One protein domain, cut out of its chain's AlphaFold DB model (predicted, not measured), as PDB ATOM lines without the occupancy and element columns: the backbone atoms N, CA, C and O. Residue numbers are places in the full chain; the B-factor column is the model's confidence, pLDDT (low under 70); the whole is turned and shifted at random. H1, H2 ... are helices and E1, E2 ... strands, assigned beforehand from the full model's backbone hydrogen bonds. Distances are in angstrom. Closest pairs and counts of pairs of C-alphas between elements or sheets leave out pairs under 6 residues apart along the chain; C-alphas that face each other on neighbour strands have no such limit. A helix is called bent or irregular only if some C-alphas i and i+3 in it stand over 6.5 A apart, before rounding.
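What this domain is: This is residues 2 to 66 of the 183 residues of an uncharacterized protein of Chryseobacterium lacus (UniProt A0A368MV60). A narrow, three-stranded ribbon, E1, E4 and E5, has the small hairpin E2 and E3 near one end and the short helix H1 beyond the other, at the far end of a long link. The printed part has 65 residues, with elements in the order H1, E1, E2, E3, E4, E5; its class is mostly strand. The ribbon's order is E1, E4, E5, antiparallel. The whole is loose, with a radius of gyration of the C-alphas of 15.2 A, and elongated, spanning 42 by 27 by 19 A.

How they stand to each other: Start at inner strand E4, residues 47 to 54. Its neighbour, edge strand E1, residues 21 to 26, is antiparallel to it at 157 degrees, with N 23 and O 51 2.9 A apart, within hydrogen-bond range. Edge strand E5, residues 57 to 65, forms a hairpin with E4, antiparallel at 160 degrees; N 50 and O 62 are 2.8 A apart. This sheet is only just strongly twisted, its C-alphas up to 4.2 A off the best plane. E2, residues 34 to 37, and E3, residues 43 to 45, form another antiparallel hairpin, at 169 degrees, with N 44 and O 36 2.9 A apart. E3 and E4 meet only through their link. H1, residues 2 to 8, is not on the three-stranded sheet; 1 of its 3 O i to N i+4 pairs and 1 of its 4 O i to N i+3 pairs are within range.

Where its parts are: Find C-alpha 2 at (143.841, 63.315, 100.913), where H1 begins; it is irregular, with C-alphas 4 and 7 9.5 A apart. E1 runs 17.0 A and E4 23.2 A. E5 runs 23.9 A to C-alpha 65 at (180.561, 63.740, 113.078).

The domain as a whole: The C-alphas farthest apart, of Asp 7 and Lys 31, are 43.0 A apart. The link from H1 to E1, residues 9 to 20, is long; within it residues 9 to 10 pair with 13 to 14, antiparallel. The printed part has no cut, and no printed residue is under 70 in pLDDT.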
ATOM      1  N   LYS A   2     144.417  62.885 102.204       80.38
ATOM      2  CA  LYS A   2     143.841  63.315 100.913       80.38
ATOM      3  C   LYS A   2     143.125  64.672 100.983       80.38
ATOM      4  O   LYS A   2     143.272  65.471 100.078       80.38
ATOM      5  N   GLU A   3     142.471  64.987 102.100       86.44
ATOM      6  CA  GLU A   3     141.872  66.314 102.339       86.44
ATOM      7  C   GLU A   3     142.896  67.458 102.446       86.44
ATOM      8  O   GLU A   3     142.580  68.592 102.118       86.44
ATOM      9  N   ILE A   4     144.126  67.169 102.889       86.69
ATOM     10  CA  ILE A   4     145.173  68.186 103.105       86.69
ATOM     11  C   ILE A   4     146.045  68.344 101.855       86.69
ATOM     12  O   ILE A   4     146.416  69.451 101.484       86.69
ATOM     13  N   PHE A   5     146.401  67.228 101.212       83.94
ATOM     14  CA  PHE A   5     147.376  67.189 100.119       83.94
ATOM     15  C   PHE A   5     146.759  66.879  98.746       83.94
ATOM     16  O   PHE A   5     147.488  66.845  97.756       83.94
ATOM     17  N   GLY A   6     145.439  66.670  98.677       86.75
ATOM     18  CA  GLY A   6     144.688  66.468  97.439       86.75
ATOM     19  C   GLY A   6     145.287  65.376  96.558       86.75
ATOM     20  O   GLY A   6     145.595  64.273  97.019       86.75
ATOM     21  N   ASP A   7     145.507  65.733  95.297       86.12
ATOM     22  CA  ASP A   7     146.025  64.844  94.255       86.12
ATOM     23  C   ASP A   7     147.501  64.466  94.444       86.12
ATOM     24  O   ASP A   7     148.001  63.577  93.762       86.12
ATOM     25  N   LYS A   8     148.213  65.081  95.401       82.25
ATOM     26  CA  LYS A   8     149.582  64.662  95.754       82.25
ATOM     27  C   LYS A   8     149.621  63.378  96.585       82.25
ATOM     28  O   LYS A   8     150.716  62.894  96.879       82.25
ATOM     29  N   VAL A   9     148.467  62.857  97.015       87.62
ATOM     30  CA  VAL A   9     148.364  61.585  97.739       87.62
ATOM     31  C   VAL A   9     148.163  60.441  96.754       87.62
ATOM     32  O   VAL A   9     147.060  60.228  96.255       87.62
ATOM     33  N   GLU A  10     149.206  59.644  96.559       82.62
ATOM     34  CA  GLU A  10     149.181  58.432  95.746       82.62
ATOM     35  C   GLU A  10     149.534  57.231  96.631       82.62
ATOM     36  O   GLU A  10     150.497  57.271  97.398       82.62
ATOM     37  N   ASN A  11     148.734  56.161  96.588       86.12
ATOM     38  CA  ASN A  11     148.943  54.955  97.407       86.12
ATOM     39  C   ASN A  11     149.129  55.244  98.914       86.12
ATOM     40  O   ASN A  11     150.007  54.679  99.567       86.12
ATOM     41  N   ASN A  12     148.312  56.150  99.470       84.00
ATOM     42  CA  ASN A  12     148.402  56.632 100.858       84.00
ATOM     43  C   ASN A  12     149.752  57.278 101.232       84.00
ATOM     44  O   ASN A  12     150.071  57.397 102.414       84.00
ATOM     45  N   ARG A  13     150.536  57.730 100.249       82.06
ATOM     46  CA  ARG A  13     151.793  58.463 100.444       82.06
ATOM     47  C   ARG A  13     151.702  59.823  99.763       82.06
ATOM     48  O   ARG A  13     151.101  59.950  98.706       82.06
ATOM     49  N   VAL A  14     152.290  60.846 100.376       83.94
ATOM     50  CA  VAL A  14     152.385  62.182  99.772       83.94
ATOM     51  C   VAL A  14     153.663  62.244  98.946       83.94
ATOM     52  O   VAL A  14     154.749  62.039  99.491       83.94
ATOM     53  N   PHE A  15     153.555  62.553  97.655       81.94
ATOM     54  CA  PHE A  15     154.730  62.791  96.818       81.94
ATOM     55  C   PHE A  15     155.286  64.192  97.099       81.94
ATOM     56  O   PHE A  15     154.722  65.216  96.704       81.94
ATOM     57  N   ILE A  16     156.403  64.254  97.824       82.25
ATOM     58  CA  ILE A  16     157.060  65.512  98.190       82.25
ATOM     59  C   ILE A  16     158.065  65.868  97.096       82.25
ATOM     60  O   ILE A  16     159.259  65.725  97.283       82.25
ATOM     61  N   ASN A  17     157.589  66.335  95.942       86.19
ATOM     62  CA  ASN A  17     158.435  66.759  94.813       86.19
ATOM     63  C   ASN A  17     158.956  68.207  94.917       86.19
ATOM     64  O   ASN A  17     159.626  68.703  94.018       86.19
ATOM     65  N   TRP A  18     158.622  68.902  96.004       86.25
ATOM     66  CA  TRP A  18     158.903  70.326  96.198       86.25
ATOM     67  C   TRP A  18     160.015  70.594  97.218       86.25
ATOM     68  O   TRP A  18     160.489  71.721  97.322       86.25
ATOM     69  N   PHE A  19     160.435  69.588  97.992       91.94
ATOM     70  CA  PHE A  19     161.427  69.785  99.044       91.94
ATOM     71  C   PHE A  19     162.851  69.789  98.479       91.94
ATOM     72  O   PHE A  19     163.272  68.842  97.813       91.94
ATOM     73  N   THR A  20     163.600  70.838  98.813       95.38
ATOM     74  CA  THR A  20     165.038  70.953  98.571       95.38
ATOM     75  C   THR A  20     165.696  71.390  99.873       95.38
ATOM     76  O   THR A  20     165.321  72.411 100.444       95.38
ATOM     77  N   GLY A  21     166.656  70.611 100.368       95.25
ATOM     78  CA  GLY A  21     167.285  70.880 101.658       95.25
ATOM     79  C   GLY A  21     167.943  69.659 102.290       95.25
ATOM     80  O   GLY A  21     168.086  68.610 101.667       95.25
ATOM     81  N   LEU A  22     168.352  69.819 103.549       95.50
ATOM     82  CA  LEU A  22     168.975  68.762 104.343       95.50
ATOM     83  C   LEU A  22     168.032  68.297 105.453       95.50
ATOM     84  O   LEU A  22     167.516  69.122 106.209       95.50
ATOM     85  N   ILE A  23     167.897  66.983 105.597       93.75
ATOM     86  CA  ILE A  23     167.252  66.323 106.733       93.75
ATOM     87  C   ILE A  23     168.326  65.521 107.463       93.75
ATOM     88  O   ILE A  23     169.115  64.829 106.826       93.75
ATOM     89  N   ASN A  24     168.378  65.607 108.787       94.12
ATOM     90  CA  ASN A  24     169.324  64.858 109.607       94.12
ATOM     91  C   ASN A  24     168.607  64.037 110.675       94.12
ATOM     92  O   ASN A  24     167.579  64.443 111.213       94.12
ATOM     93  N   PHE A  25     169.184  62.883 110.987       93.50
ATOM     94  CA  PHE A  25     168.720  61.997 112.044       93.50
ATOM     95  C   PHE A  25     169.882  61.671 112.978       93.50
ATOM     96  O   PHE A  25     170.996  61.455 112.489       93.50
ATOM     97  N   PRO A  26     169.652  61.598 114.300       95.00
ATOM     98  CA  PRO A  26     170.672  61.116 115.214       95.00
ATOM     99  C   PRO A  26     171.043  59.675 114.867       95.00
ATOM    100  O   PRO A  26     170.173  58.831 114.636       95.00
ATOM    101  N   ASP A  27     172.340  59.384 114.876       89.31
ATOM    102  CA  ASP A  27     172.820  58.006 114.882       89.31
ATOM    103  C   ASP A  27     172.254  57.276 116.120       89.31
ATOM    104  O   ASP A  27     172.244  57.835 117.223       89.31
ATOM    105  N   LYS A  28     171.763  56.042 115.931       81.44
ATOM    106  CA  LYS A  28     171.089  55.227 116.960       81.44
ATOM    107  C   LYS A  28     172.042  54.570 117.967       81.44
ATOM    108  O   LYS A  28     171.593  53.815 118.825       81.44
ATOM    109  N   THR A  29     173.343  54.815 117.875       79.19
ATOM    110  CA  THR A  29     174.321  54.315 118.847       79.19
ATOM    111  C   THR A  29     174.071  54.886 120.248       79.19
ATOM    112  O   THR A  29     173.936  56.092 120.435       79.19
ATOM    113  N   GLU A  30     174.104  54.027 121.272       74.25
ATOM    114  CA  GLU A  30     173.858  54.402 122.682       74.25
ATOM    115  C   GLU A  30     174.826  55.466 123.232       74.25
ATOM    116  O   GLU A  30     174.579  56.089 124.262       74.25
ATOM    117  N   LYS A  31     175.954  55.690 122.550       81.31
ATOM    118  CA  LYS A  31     176.981  56.666 122.938       81.31
ATOM    119  C   LYS A  31     176.767  58.050 122.321       81.31
ATOM    120  O   LYS A  31     177.573  58.944 122.596       81.31
ATOM    121  N   ASN A  32     175.748  58.232 121.479       93.00
ATOM    122  CA  ASN A  32     175.497  59.502 120.815       93.00
ATOM    123  C   ASN A  32     175.018  60.559 121.821       93.00
ATOM    124  O   ASN A  32     174.189  60.290 122.689       93.00
ATOM    125  N   LYS A  33     175.566  61.770 121.726       93.19
ATOM    126  CA  LYS A  33     175.306  62.860 122.676       93.19
ATOM    127  C   LYS A  33     174.744  64.068 121.954       93.19
ATOM    128  O   LYS A  33     175.171  64.382 120.846       93.19
ATOM    129  N   ILE A  34     173.842  64.777 122.624       94.00
ATOM    130  CA  ILE A  34     173.402  66.101 122.190       94.00
ATOM    131  C   ILE A  34     174.553  67.076 122.444       94.00
ATOM    132  O   ILE A  34     175.036  67.194 123.570       94.00
ATOM    133  N   LEU A  35     175.003  67.754 121.393       95.19
ATOM    134  CA  LEU A  35     175.978  68.835 121.486       95.19
ATOM    135  C   LEU A  35     175.273  70.171 121.699       95.19
ATOM    136  O   LEU A  35     175.733  70.960 122.517       95.19
ATOM    137  N   ARG A  36     174.166  70.429 120.993       94.81
ATOM    138  CA  ARG A  36     173.363  71.653 121.136       94.81
ATOM    139  C   ARG A  36     171.875  71.363 121.035       94.81
ATOM    140  O   ARG A  36     171.471  70.434 120.340       94.81
ATOM    141  N   TRP A  37     171.090  72.186 121.716       92.81
ATOM    142  CA  TRP A  37     169.636  72.205 121.655       92.81
ATOM    143  C   TRP A  37     169.174  73.658 121.750       92.81
ATOM    144  O   TRP A  37     169.681  74.404 122.586       92.81
ATOM    145  N   ASP A  38     168.243  74.051 120.890       87.88
ATOM    146  CA  ASP A  38     167.604  75.373 120.907       87.88
ATOM    147  C   ASP A  38     166.546  75.530 122.019       87.88
ATOM    148  O   ASP A  38     165.987  76.608 122.186       87.88
ATOM    149  N   GLY A  39     166.262  74.461 122.772       86.44
ATOM    150  CA  GLY A  39     165.237  74.429 123.816       86.44
ATOM    151  C   GLY A  39     163.839  74.059 123.315       86.44
ATOM    152  O   GLY A  39     162.945  73.862 124.135       86.44
ATOM    153  N   VAL A  40     163.641  73.911 122.000       86.88
ATOM    154  CA  VAL A  40     162.322  73.674 121.403       86.88
ATOM    155  C   VAL A  40     162.356  72.500 120.428       86.88
ATOM    156  O   VAL A  40     161.917  71.404 120.780       86.88
ATOM    157  N   PHE A  41     162.914  72.678 119.229       85.25
ATOM    158  CA  PHE A  41     162.792  71.707 118.139       85.25
ATOM    159  C   PHE A  41     164.137  71.210 117.613       85.25
ATOM    160  O   PHE A  41     164.250  70.045 117.225       85.25
ATOM    161  N   TYR A  42     165.160  72.059 117.599       90.50
ATOM    162  CA  TYR A  42     166.406  71.782 116.906       90.50
ATOM    163  C   TYR A  42     167.503  71.247 117.818       90.50
ATOM    164  O   TYR A  42     167.915  71.894 118.781       90.50
ATOM    165  N   LYS A  43     168.032  70.071 117.473       94.56
ATOM    166  CA  LYS A  43     169.151  69.436 118.171       94.56
ATOM    167  C   LYS A  43     170.272  69.132 117.193       94.56
ATOM    168  O   LYS A  43     170.018  68.659 116.091       94.56
ATOM    169  N   ILE A  44     171.498  69.340 117.657       95.81
ATOM    170  CA  ILE A  44     172.717  68.887 116.991       95.81
ATOM    171  C   ILE A  44     173.269  67.729 117.810       95.81
ATOM    172  O   ILE A  44     173.642  67.916 118.975       95.81
ATOM    173  N   PHE A  45     173.342  66.546 117.215       96.06
ATOM    174  CA  PHE A  45     173.943  65.363 117.830       96.06
ATOM    175  C   PHE A  45     175.394  65.191 117.387       96.06
ATOM    176  O   PHE A  45     175.784  65.660 116.323       96.06
ATOM    177  N   GLU A  46     176.216  64.515 118.192       96.19
ATOM    178  CA  GLU A  46     177.623  64.269 117.854       96.19
ATOM    179  C   GLU A  46     177.783  63.419 116.592       96.19
ATOM    180  O   GLU A  46     178.707  63.673 115.817       96.19
ATOM    181  N   TYR A  47     176.882  62.462 116.377       96.62
ATOM    182  CA  TYR A  47     176.830  61.622 115.185       96.62
ATOM    183  C   TYR A  47     175.445  61.698 114.550       96.62
ATOM    184  O   TYR A  47     174.431  61.513 115.229       96.62
ATOM    185  N   GLU A  48     175.398  61.966 113.249       96.44
ATOM    186  CA  GLU A  48     174.148  62.112 112.504       96.44
ATOM    187  C   GLU A  48     174.253  61.475 111.124       96.44
ATOM    188  O   GLU A  48     175.300  61.536 110.480       96.44
ATOM    189  N   THR A  49     173.146  60.923 110.635       96.06
ATOM    190  CA  THR A  49     172.962  60.659 109.206       96.06
ATOM    191  C   THR A  49     172.312  61.885 108.584       96.06
ATOM    192  O   THR A  49     171.232  62.292 109.008       96.06
ATOM    193  N   VAL A  50     172.954  62.468 107.576       96.56
ATOM    194  CA  VAL A  50     172.459  63.622 106.823       96.56
ATOM    195  C   VAL A  50     172.036  63.161 105.436       96.56
ATOM    196  O   VAL A  50     172.806  62.527 104.714       96.56
ATOM    197  N   LEU A  51     170.806  63.499 105.074       96.62
ATOM    198  CA  LEU A  51     170.195  63.273 103.775       96.62
ATOM    199  C   LEU A  51     170.005  64.621 103.083       96.62
ATOM    200  O   LEU A  51     169.452  65.550 103.671       96.62
ATOM    201  N   GLY A  52     170.454  64.730 101.840       97.31
ATOM    202  CA  GLY A  52     170.269  65.909 101.004       97.31
ATOM    203  C   GLY A  52     169.289  65.625  99.886       97.31
ATOM    204  O   GLY A  52     169.414  64.617  99.191       97.31
ATOM    205  N   PHE A  53     168.325  66.522  99.720       97.00
ATOM    206  CA  PHE A  53     167.251  66.395  98.751       97.00
ATOM    207  C   PHE A  53     167.231  67.573  97.786       97.00
ATOM    208  O   PHE A  53     167.493  68.711  98.182       97.00
ATOM    209  N   GLN A  54     166.850  67.295  96.543       96.81
ATOM    210  CA  GLN A  54     166.556  68.295  95.527       96.81
ATOM    211  C   GLN A  54     165.284  67.899  94.781       96.81
ATOM    212  O   GLN A  54     165.209  66.817  94.197       96.81
ATOM    213  N   ASN A  55     164.284  68.782  94.799       93.69
ATOM    214  CA  ASN A  55     162.972  68.552  94.182       93.69
ATOM    215  C   ASN A  55     162.362  67.197  94.594       93.69
ATOM    216  O   ASN A  55     161.857  66.442  93.765       93.69
ATOM    217  N   GLY A  56     162.485  66.855  95.879       90.31
ATOM    218  CA  GLY A  56     162.007  65.590  96.438       90.31
ATOM    219  C   GLY A  56     162.910  64.379  96.257       90.31
ATOM    220  O   GLY A  56     162.697  63.364  96.916       90.31
ATOM    221  N   ASN A  57     163.930  64.467  95.407       93.06
ATOM    222  CA  ASN A  57     164.835  63.356  95.143       93.06
ATOM    223  C   ASN A  57     166.006  63.378  96.120       93.06
ATOM    224  O   ASN A  57     166.618  64.425  96.327       93.06
ATOM    225  N   LEU A  58     166.336  62.221  96.694       95.69
ATOM    226  CA  LEU A  58     167.542  62.056  97.499       95.69
ATOM    227  C   LEU A  58     168.771  62.140  96.582       95.69
ATOM    228  O   LEU A  58     168.971  61.269  95.740       95.69
ATOM    229  N   ILE A  59     169.590  63.175  96.760       97.69
ATOM    230  CA  ILE A  59     170.810  63.408  95.968       97.69
ATOM    231  C   ILE A  59     172.092  63.079  96.737       97.69
ATOM    232  O   ILE A  59     173.144  62.881  96.136       97.69
ATOM    233  N   SER A  60     172.029  63.022  98.069       96.81
ATOM    234  CA  SER A  60     173.187  62.701  98.905       96.81
ATOM    235  C   SER A  60     172.765  62.074 100.223       96.81
ATOM    236  O   SER A  60     171.775  62.493 100.819       96.81
ATOM    237  N   GLN A  61     173.562  61.139 100.721       96.69
ATOM    238  CA  GLN A  61     173.405  60.548 102.042       96.69
ATOM    239  C   GLN A  61     174.785  60.312 102.646       96.69
ATOM    240  O   GLN A  61     175.688  59.829 101.964       96.69
ATOM    241  N   GLY A  62     174.954  60.621 103.928       95.06
ATOM    242  CA  GLY A  62     176.210  60.351 104.615       95.06
ATOM    243  C   GLY A  62     176.098  60.446 106.124       95.06
ATOM    244  O   GLY A  62     175.246  61.151 106.656       95.06
ATOM    245  N   ASN A  63     176.991  59.740 106.811       95.56
ATOM    246  CA  ASN A  63     177.161  59.883 108.249       95.56
ATOM    247  C   ASN A  63     178.197  60.971 108.528       95.56
ATOM    248  O   ASN A  63     179.274  60.986 107.930       95.56
ATOM    249  N   VAL A  64     177.878  61.872 109.448       95.94
ATOM    250  CA  VAL A  64     178.732  62.990 109.838       95.94
ATOM    251  C   VAL A  64     179.023  62.941 111.328       95.94
ATOM    252  O   VAL A  64     178.222  62.465 112.133       95.94
ATOM    253  N   LYS A  65     180.188  63.477 111.692       96.44
ATOM    254  CA  LYS A  65     180.561  63.740 113.078       96.44
ATOM    255  C   LYS A  65     180.599  65.244 113.315       96.44
ATOM    256  O   LYS A  65     181.421  65.941 112.713       96.44
ATOM    257  N   ASN A  66     179.766  65.723 114.229       97.56
ATOM    258  CA  ASN A  66     179.566  67.148 114.485       97.56
ATOM    259  C   ASN A  66     180.523  67.754 115.523       97.56
ATOM    260  O   ASN A  66     180.386  68.908 115.924       97.56
TER     261      ASN A  66